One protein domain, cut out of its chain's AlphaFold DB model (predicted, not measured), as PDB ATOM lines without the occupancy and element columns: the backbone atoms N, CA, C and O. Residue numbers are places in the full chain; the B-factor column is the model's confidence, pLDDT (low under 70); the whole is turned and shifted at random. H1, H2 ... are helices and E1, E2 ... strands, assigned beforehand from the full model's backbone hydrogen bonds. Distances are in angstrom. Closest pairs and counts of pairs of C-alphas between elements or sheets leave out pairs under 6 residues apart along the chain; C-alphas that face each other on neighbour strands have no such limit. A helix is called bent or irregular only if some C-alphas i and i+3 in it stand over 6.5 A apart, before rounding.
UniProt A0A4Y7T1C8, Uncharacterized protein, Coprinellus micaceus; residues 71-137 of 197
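What this domain is: This is residues 71 to 137 of the 197 residues of an uncharacterized protein of Coprinellus micaceus (UniProt A0A4Y7T1C8). One long helix, H1, makes most of the length of this model, and a small head of a two-strand hairpin, E1 and E2, with the short helix H2 sits beside the later half of it. Before H1, residues 71 to 81 form a bent tail with no named element, and residues 105 to 112 loop from the end of H1 back to the hairpin. The printed part has 67 residues, with two named helices and two named strands in the order H1, E1, E2, H2; the strands form one antiparallel sheet in the order E1 - E2, and the class is mostly helix. The whole is only just loose, close to compact, with a radius of gyration of the C-alphas of 13.5 A, and its outline is a rod spanning 42 by 19 by 17 A.

Where its parts are: Start at Phe 71 and read on to C-alpha 82 at (45.269, -11.475, 43.365), where H1 begins. H1 holds residues 82 to 104 and runs 33.1 A to C-alpha 104 at (26.277, -30.058, 23.647). After 8 residues you reach E1, residues 113 to 115, 7.0 A long. Six residues later comes E2, residues 122 to 124, also 7.0 A long. H2 follows at once with residues 125 to 132 and runs 10.4 A to C-alpha 132 at (24.473, -21.780, 35.001).

How they stand to each other: Look first at H1 and H2, which only just touch, with 3 pairs of C-alphas within 8 A. H1 touches H2 with its residues 95 to 99 alone, and the closest C-alphas of the two helices, those of Lys 95 and Leu 132, are 6.2 A apart. The two helices run opposite ways at a steep tilt of 50 degrees. Next compare E1 and E2, an antiparallel hairpin whose directions stand at 136 degrees. The C-alphas of Ser 113 and Arg 124 face each other at 4.4 A. N 114 and O 123 are within hydrogen-bond range at 2.8 A, and so are N 123 and O 114, at 2.8 A. E1 and H2 have 3 pairs of C-alphas within 8 A, the closest being those of Ser 113 and Ala 125, 5.9 A apart. H1 and E2 are apart. In H1 and H2 every O i to N i+4 pair is within hydrogen-bond range.

The domain as a whole: The two C-alphas farthest apart are those of Val 80 and Thr 109, 43.0 A. The printed part, residues 71 to 137 of a chain of 197, has no cut. The link from E2 to H2 is tight, those from H1 to E1 and from E1 to E2 are short, and no link is long. In the B-factor column the mean pLDDT of the printed part is 71.6; look for values under 70 at residues 71 to 80, 102 to 111, of which 102 to 104 belong to H1, and 134 to 137.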
ATOM      1  N   PHE A  71      35.218 -19.684  44.569       69.25
ATOM      2  CA  PHE A  71      34.831 -18.289  44.649       69.25
ATOM      3  C   PHE A  71      33.896 -18.112  45.843       69.25
ATOM      4  O   PHE A  71      32.743 -18.549  45.812       69.25
ATOM      5  N   ASP A  72      34.399 -17.451  46.879       68.19
ATOM      6  CA  ASP A  72      33.584 -17.015  47.999       68.19
ATOM      7  C   ASP A  72      32.943 -15.660  47.665       68.19
ATOM      8  O   ASP A  72      33.614 -14.635  47.534       68.19
ATOM      9  N   SER A  73      31.617 -15.659  47.515       61.00
ATOM     10  CA  SER A  73      30.828 -14.456  47.238       61.00
ATOM     11  C   SER A  73      30.851 -13.426  48.372       61.00
ATOM     12  O   SER A  73      30.367 -12.316  48.172       61.00
ATOM     13  N   SER A  74      31.378 -13.780  49.549       58.47
ATOM     14  CA  SER A  74      31.603 -12.849  50.659       58.47
ATOM     15  C   SER A  74      32.877 -12.011  50.502       58.47
ATOM     16  O   SER A  74      33.057 -11.033  51.231       58.47
ATOM     17  N   ILE A  75      33.747 -12.343  49.538       59.28
ATOM     18  CA  ILE A  75      34.957 -11.568  49.270       59.28
ATOM     19  C   ILE A  75      34.569 -10.200  48.702       59.28
ATOM     20  O   ILE A  75      33.903 -10.087  47.671       59.28
ATOM     21  N   GLN A  76      35.019  -9.152  49.394       55.12
ATOM     22  CA  GLN A  76      34.772  -7.758  49.043       55.12
ATOM     23  C   GLN A  76      35.203  -7.469  47.589       55.12
ATOM     24  O   GLN A  76      36.341  -7.786  47.216       55.12
ATOM     25  N   PRO A  77      34.348  -6.814  46.779       52.34
ATOM     26  CA  PRO A  77      34.617  -6.537  45.366       52.34
ATOM     27  C   PRO A  77      35.836  -5.631  45.135       52.34
ATOM     28  O   PRO A  77      36.404  -5.661  44.047       52.34
ATOM     29  N   ASN A  78      36.271  -4.895  46.164       55.38
ATOM     30  CA  ASN A  78      37.410  -3.974  46.126       55.38
ATOM     31  C   ASN A  78      38.690  -4.551  46.759       55.38
ATOM     32  O   ASN A  78      39.634  -3.809  47.026       55.38
ATOM     33  N   SER A  79      38.729  -5.853  47.058       59.16
ATOM     34  CA  SER A  79      39.954  -6.476  47.565       59.16
ATOM     35  C   SER A  79      41.016  -6.532  46.461       59.16
ATOM     36  O   SER A  79      40.778  -7.047  45.373       59.16
ATOM     37  N   VAL A  80      42.217  -6.019  46.748       61.97
ATOM     38  CA  VAL A  80      43.399  -6.091  45.855       61.97
ATOM     39  C   VAL A  80      44.054  -7.485  45.926       61.97
ATOM     40  O   VAL A  80      45.237  -7.658  45.655       61.97
ATOM     41  N   ASP A  81      43.296  -8.497  46.351       76.38
ATOM     42  CA  ASP A  81      43.796  -9.854  46.508       76.38
ATOM     43  C   ASP A  81      43.841 -10.534  45.134       76.38
ATOM     44  O   ASP A  81      42.810 -10.876  44.544       76.38
ATOM     45  N   GLU A  82      45.054 -10.738  44.612       75.38
ATOM     46  CA  GLU A  82      45.269 -11.475  43.365       75.38
ATOM     47  C   GLU A  82      44.609 -12.864  43.406       75.38
ATOM     48  O   GLU A  82      44.093 -13.336  42.390       75.38
ATOM     49  N   GLY A  83      44.571 -13.516  44.572       75.88
ATOM     50  CA  GLY A  83      43.906 -14.801  44.765       75.88
ATOM     51  C   GLY A  83      42.401 -14.721  44.516       75.88
ATOM     52  O   GLY A  83      41.853 -15.562  43.799       75.88
ATOM     53  N   ALA A  84      41.743 -13.677  45.026       74.88
ATOM     54  CA  ALA A  84      40.321 -13.428  44.799       74.88
ATOM     55  C   ALA A  84      40.013 -13.121  43.327       74.88
ATOM     56  O   ALA A  84      39.026 -13.624  42.776       74.88
ATOM     57  N   TYR A  85      40.884 -12.352  42.666       80.19
ATOM     58  CA  TYR A  85      40.787 -12.091  41.230       80.19
ATOM     59  C   TYR A  85      40.825 -13.395  40.419       80.19
ATOM     60  O   TYR A  85      39.924 -13.658  39.616       80.19
ATOM     61  N   TRP A  86      41.818 -14.256  40.674       81.12
ATOM     62  CA  TRP A  86      41.941 -15.548  39.996       81.12
ATOM     63  C   TRP A  86      40.766 -16.482  40.301       81.12
ATOM     64  O   TRP A  86      40.267 -17.133  39.383       81.12
ATOM     65  N   ALA A  87      40.279 -16.523  41.545       80.19
ATOM     66  CA  ALA A  87      39.112 -17.322  41.923       80.19
ATOM     67  C   ALA A  87      37.853 -16.890  41.151       80.19
ATOM     68  O   ALA A  87      37.147 -17.724  40.579       80.19
ATOM     69  N   LYS A  88      37.602 -15.576  41.058       80.50
ATOM     70  CA  LYS A  88      36.471 -15.006  40.308       80.50
ATOM     71  C   LYS A  88      36.569 -15.319  38.816       80.50
ATOM     72  O   LYS A  88      35.569 -15.694  38.199       80.50
ATOM     73  N   LEU A  89      37.765 -15.198  38.243       81.81
ATOM     74  CA  LEU A  89      38.011 -15.468  36.829       81.81
ATOM     75  C   LEU A  89      37.845 -16.956  36.492       81.81
ATOM     76  O   LEU A  89      37.126 -17.303  35.558       81.81
ATOM     77  N   VAL A  90      38.436 -17.850  37.289       84.94
ATOM     78  CA  VAL A  90      38.318 -19.300  37.082       84.94
ATOM     79  C   VAL A  90      36.895 -19.791  37.342       84.94
ATOM     80  O   VAL A  90      36.422 -20.658  36.614       84.94
ATOM     81  N   CYS A  91      36.163 -19.201  38.290       83.62
ATOM     82  CA  CYS A  91      34.736 -19.470  38.477       83.62
ATOM     83  C   CYS A  91      33.923 -19.170  37.206       83.62
ATOM     84  O   CYS A  91      33.091 -19.985  36.802       83.62
ATOM     85  N   ARG A  92      34.196 -18.054  36.513       82.75
ATOM     86  CA  ARG A  92      33.561 -17.755  35.214       82.75
ATOM     87  C   ARG A  92      33.920 -18.786  34.147       82.75
ATOM     88  O   ARG A  92      33.018 -19.316  33.508       82.75
ATOM     89  N   ILE A  93      35.199 -19.141  34.030       86.75
ATOM     90  CA  ILE A  93      35.659 -20.164  33.077       86.75
ATOM     91  C   ILE A  93      34.993 -21.518  33.361       86.75
ATOM     92  O   ILE A  93      34.532 -22.177  32.435       86.75
ATOM     93  N   ARG A  94      34.884 -21.930  34.633       86.62
ATOM     94  CA  ARG A  94      34.162 -23.152  35.032       86.62
ATOM     95  C   ARG A  94      32.699 -23.087  34.593       86.62
ATOM     96  O   ARG A  94      32.189 -24.073  34.071       86.62
ATOM     97  N   LYS A  95      32.019 -21.949  34.786       82.81
ATOM     98  CA  LYS A  95      30.628 -21.766  34.343       82.81
ATOM     99  C   LYS A  95      30.495 -21.900  32.830       82.81
ATOM    100  O   LYS A  95      29.624 -22.634  32.380       82.81
ATOM    101  N   GLU A  96      31.347 -21.237  32.057       82.81
ATOM    102  CA  GLU A  96      31.325 -21.337  30.593       82.81
ATOM    103  C   GLU A  96      31.640 -22.753  30.113       82.81
ATOM    104  O   GLU A  96      30.929 -23.277  29.259       82.81
ATOM    105  N   TYR A  97      32.632 -23.409  30.718       84.44
ATOM    106  CA  TYR A  97      32.979 -24.794  30.410       84.44
ATOM    107  C   TYR A  97      31.799 -25.729  30.624       84.44
ATOM    108  O   TYR A  97      31.391 -26.437  29.706       84.44
ATOM    109  N   TRP A  98      31.197 -25.692  31.812       80.25
ATOM    110  CA  TRP A  98      30.042 -26.528  32.101       80.25
ATOM    111  C   TRP A  98      28.817 -26.137  31.284       80.25
ATOM    112  O   TRP A  98      28.047 -27.019  30.934       80.25
ATOM    113  N   ARG A  99      28.645 -24.862  30.924       78.00
ATOM    114  CA  ARG A  99      27.604 -24.446  29.983       78.00
ATOM    115  C   ARG A  99      27.812 -25.113  28.630       78.00
ATOM    116  O   ARG A  99      26.874 -25.708  28.126       78.00
ATOM    117  N   GLU A 100      29.010 -25.072  28.058       74.62
ATOM    118  CA  GLU A 100      29.276 -25.695  26.757       74.62
ATOM    119  C   GLU A 100      29.205 -27.225  26.793       74.62
ATOM    120  O   GLU A 100      28.690 -27.829  25.851       74.62
ATOM    121  N   VAL A 101      29.692 -27.852  27.869       73.69
ATOM    122  CA  VAL A 101      29.572 -29.300  28.083       73.69
ATOM    123  C   VAL A 101      28.095 -29.683  28.182       73.69
ATOM    124  O   VAL A 101      27.635 -30.519  27.411       73.69
ATOM    125  N   LEU A 102      27.330 -29.013  29.051       68.94
ATOM    126  CA  LEU A 102      25.907 -29.288  29.288       68.94
ATOM    127  C   LEU A 102      24.982 -28.868  28.140       68.94
ATOM    128  O   LEU A 102      23.880 -29.396  28.050       68.94
ATOM    129  N   TYR A 103      25.410 -27.955  27.269       63.75
ATOM    130  CA  TYR A 103      24.650 -27.530  26.090       63.75
ATOM    131  C   TYR A 103      24.829 -28.477  24.894       63.75
ATOM    132  O   TYR A 103      23.926 -28.611  24.073       63.75
ATOM    133  N   LYS A 104      25.989 -29.138  24.766       58.62
ATOM    134  CA  LYS A 104      26.277 -30.058  23.647       58.62
ATOM    135  C   LYS A 104      25.681 -31.447  23.820       58.62
ATOM    136  O   LYS A 104      25.443 -32.132  22.829       58.62
ATOM    137  N   ASP A 105      25.448 -31.850  25.055       49.81
ATOM    138  CA  ASP A 105      24.846 -33.130  25.376       49.81
ATOM    139  C   ASP A 105      23.353 -32.925  25.642       49.81
ATOM    140  O   ASP A 105      22.925 -32.269  26.593       49.81
ATOM    141  N   THR A 106      22.542 -33.581  24.821       52.12
ATOM    142  CA  THR A 106      21.248 -34.130  25.224       52.12
ATOM    143  C   THR A 106      21.449 -34.965  26.498       52.12
ATOM    144  O   THR A 106      21.731 -36.162  26.427       52.12
ATOM    145  N   TYR A 107      21.440 -34.336  27.672       49.72
ATOM    146  CA  TYR A 107      22.004 -34.975  28.857       49.72
ATOM    147  C   TYR A 107      21.086 -36.014  29.505       49.72
ATOM    148  O   TYR A 107      19.905 -35.774  29.748       49.72
ATOM    149  N   GLY A 108      21.728 -37.140  29.842       54.75
ATOM    150  CA  GLY A 108      21.731 -37.830  31.138       54.75
ATOM    151  C   GLY A 108      20.476 -37.775  32.009       54.75
ATOM    152  O   GLY A 108      19.993 -36.716  32.397       54.75
ATOM    153  N   THR A 109      20.012 -38.957  32.428       49.94
ATOM    154  CA  THR A 109      18.909 -39.108  33.394       49.94
ATOM    155  C   THR A 109      19.082 -38.189  34.613       49.94
ATOM    156  O   THR A 109      20.206 -37.982  35.065       49.94
ATOM    157  N   LYS A 110      17.970 -37.720  35.208       58.44
ATOM    158  CA  LYS A 110      17.864 -36.829  36.397       58.44
ATOM    159  C   LYS A 110      18.757 -37.177  37.612       58.44
ATOM    160  O   LYS A 110      18.771 -36.460  38.609       58.44
ATOM    161  N   LYS A 111      19.470 -38.301  37.563       60.69
ATOM    162  CA  LYS A 111      20.312 -38.873  38.611       60.69
ATOM    163  C   LYS A 111      21.794 -38.479  38.520       60.69
ATOM    164  O   LYS A 111      22.510 -38.731  39.481       60.69
ATOM    165  N   THR A 112      22.273 -37.886  37.424       73.31
ATOM    166  CA  THR A 112      23.687 -37.468  37.309       73.31
ATOM    167  C   THR A 112      23.980 -36.219  38.152       73.31
ATOM    168  O   THR A 112      23.235 -35.235  38.074       73.31
ATOM    169  N   SER A 113      25.063 -36.252  38.937       80.81
ATOM    170  CA  SER A 113      25.589 -35.105  39.688       80.81
ATOM    171  C   SER A 113      26.847 -34.533  39.033       80.81
ATOM    172  O   SER A 113      27.662 -35.287  38.505       80.81
ATOM    173  N   TYR A 114      27.005 -33.212  39.105       81.25
ATOM    174  CA  TYR A 114      28.128 -32.454  38.550       81.25
ATOM    175  C   TYR A 114      28.765 -31.574  39.631       81.25
ATOM    176  O   TYR A 114      28.065 -31.142  40.552       81.25
ATOM    177  N   PRO A 115      30.067 -31.265  39.538       81.69
ATOM    178  CA  PRO A 115      30.699 -30.319  40.447       81.69
ATOM    179  C   PRO A 115      30.215 -28.893  40.149       81.69
ATOM    180  O   PRO A 115      30.331 -28.394  39.031       81.69
ATOM    181  N   CYS A 116      29.682 -28.220  41.166       82.50
ATOM    182  CA  CYS A 116      29.240 -26.835  41.077       82.50
ATOM    183  C   CYS A 116      30.413 -25.930  40.652       82.50
ATOM    184  O   CYS A 116      31.468 -25.961  41.291       82.50
ATOM    185  N   PRO A 117      30.250 -25.068  39.634       78.44
ATOM    186  CA  PRO A 117      31.336 -24.231  39.130       78.44
ATOM    187  C   PRO A 117      31.801 -23.180  40.150       78.44
ATOM    188  O   PRO A 117      32.937 -22.718  40.073       78.44
ATOM    189  N   CYS A 118      30.947 -22.822  41.114       76.88
ATOM    190  CA  CYS A 118      31.250 -21.823  42.135       76.88
ATOM    191  C   CYS A 118      32.042 -22.397  43.318       76.88
ATOM    192  O   CYS A 118      32.974 -21.753  43.787       76.88
ATOM    193  N   CYS A 119      31.645 -23.578  43.807       76.62
ATOM    194  CA  CYS A 119      32.096 -24.114  45.096       76.62
ATOM    195  C   CYS A 119      32.512 -25.592  45.076       76.62
ATOM    196  O   CYS A 119      32.594 -26.218  46.130       76.62
ATOM    197  N   GLY A 120      32.614 -26.209  43.896       75.62
ATOM    198  CA  GLY A 120      33.037 -27.603  43.715       75.62
ATOM    199  C   GLY A 120      32.076 -28.677  44.248       75.62
ATOM    200  O   GLY A 120      32.219 -29.850  43.903       75.62
ATOM    201  N   LYS A 121      31.070 -28.314  45.057       82.88
ATOM    202  CA  LYS A 121      30.093 -29.249  45.637       82.88
ATOM    203  C   LYS A 121      29.325 -29.993  44.549       82.88
ATOM    204  O   LYS A 121      28.896 -29.389  43.571       82.88
ATOM    205  N   GLN A 122      29.095 -31.287  44.753       84.94
ATOM    206  CA  GLN A 122      28.283 -32.096  43.846       84.94
ATOM    207  C   GLN A 122      26.820 -31.637  43.896       84.94
ATOM    208  O   GLN A 122      26.178 -31.696  44.944       84.94
ATOM    209  N   VAL A 123      26.298 -31.188  42.759       82.81
ATOM    210  CA  VAL A 123      24.916 -30.732  42.574       82.81
ATOM    211  C   VAL A 123      24.234 -31.569  41.499       82.81
ATOM    212  O   VAL A 123      24.877 -32.075  40.580       82.81
ATOM    213  N   ARG A 124      22.915 -31.750  41.602       83.06
ATOM    214  CA  ARG A 124      22.148 -32.460  40.563       83.06
ATOM    215  C   ARG A 124      22.094 -31.644  39.274       83.06
ATOM    216  O   ARG A 124      22.184 -30.422  39.322       83.06
ATOM    217  N   ALA A 125      21.860 -32.311  38.142       78.44
ATOM    218  CA  ALA A 125      21.718 -31.667  36.833       78.44
ATOM    219  C   ALA A 125      20.755 -30.457  36.839       78.44
ATOM    220  O   ALA A 125      21.093 -29.408  36.304       78.44
ATOM    221  N   GLU A 126      19.596 -30.565  37.499       76.44
ATOM    222  CA  GLU A 126      18.618 -29.466  37.619       76.44
ATOM    223  C   GLU A 126      19.197 -28.250  38.367       76.44
ATOM    224  O   GLU A 126      19.131 -27.119  37.893       76.44
ATOM    225  N   GLN A 127      19.859 -28.483  39.503       79.19
ATOM    226  CA  GLN A 127      20.530 -27.424  40.269       79.19
ATOM    227  C   GLN A 127      21.724 -26.829  39.511       79.19
ATOM    228  O   GLN A 127      22.009 -25.636  39.633       79.19
ATOM    229  N   MET A 128      22.417 -27.642  38.714       80.62
ATOM    230  CA  MET A 128      23.511 -27.200  37.856       80.62
ATOM    231  C   MET A 128      23.003 -26.255  36.762       80.62
ATOM    232  O   MET A 128      23.570 -25.180  36.592       80.62
ATOM    233  N   LYS A 129      21.893 -26.591  36.086       75.19
ATOM    234  CA  LYS A 129      21.245 -25.708  35.098       75.19
ATOM    235  C   LYS A 129      20.879 -24.358  35.708       75.19
ATOM    236  O   LYS A 129      21.249 -23.327  35.153       75.19
ATOM    237  N   LYS A 130      20.274 -24.366  36.900       78.88
ATOM    238  CA  LYS A 130      19.978 -23.145  37.659       78.88
ATOM    239  C   LYS A 130      21.227 -22.317  37.954       78.88
ATOM    240  O   LYS A 130      21.256 -21.114  37.725       78.88
ATOM    241  N   THR A 131      22.297 -22.969  38.406       76.69
ATOM    242  CA  THR A 131      23.580 -22.307  38.711       76.69
ATOM    243  C   THR A 131      24.231 -21.687  37.467       76.69
ATOM    244  O   THR A 131      24.974 -20.707  37.572       76.69
ATOM    245  N   LEU A 132      23.957 -22.245  36.288       74.50
ATOM    246  CA  LEU A 132      24.473 -21.780  35.001       74.50
ATOM    247  C   LEU A 132      23.572 -20.752  34.300       74.50
ATOM    248  O   LEU A 132      24.005 -20.189  33.287       74.50
ATOM    249  N   GLY A 133      22.373 -20.493  34.838       71.56
ATOM    250  CA  GLY A 133      21.360 -19.630  34.224       71.56
ATOM    251  C   GLY A 133      20.751 -20.235  32.959       71.56
ATOM    252  O   GLY A 133      20.486 -19.508  32.014       71.56
ATOM    253  N   LEU A 134      20.612 -21.564  32.915       66.56
ATOM    254  CA  LEU A 134      20.040 -22.328  31.799       66.56
ATOM    255  C   LEU A 134      18.586 -22.765  32.082       66.56
ATOM    256  O   LEU A 134      18.183 -23.844  31.653       66.56
ATOM    257  N   GLU A 135      17.838 -22.003  32.885       58.28
ATOM    258  CA  GLU A 135      16.425 -22.296  33.171       58.28
ATOM    259  C   GLU A 135      15.572 -21.888  31.953       58.28
ATOM    260  O   GLU A 135      15.492 -20.709  31.638       58.28
ATOM    261  N   ASP A 136      15.030 -22.896  31.258       46.34
ATOM    262  CA  ASP A 136      13.982 -22.885  30.224       46.34
ATOM    263  C   ASP A 136      13.821 -21.616  29.358       46.34
ATOM    264  O   ASP A 136      12.864 -20.861  29.507       46.34
ATOM    265  N   ASP A 137      14.680 -21.476  28.343       42.16
ATOM    266  CA  ASP A 137      14.278 -20.902  27.052       42.16
ATOM    267  C   ASP A 137      13.868 -22.062  26.124       42.16
ATOM    268  O   ASP A 137      14.630 -22.513  25.265       42.16
TER     269      ASP A 137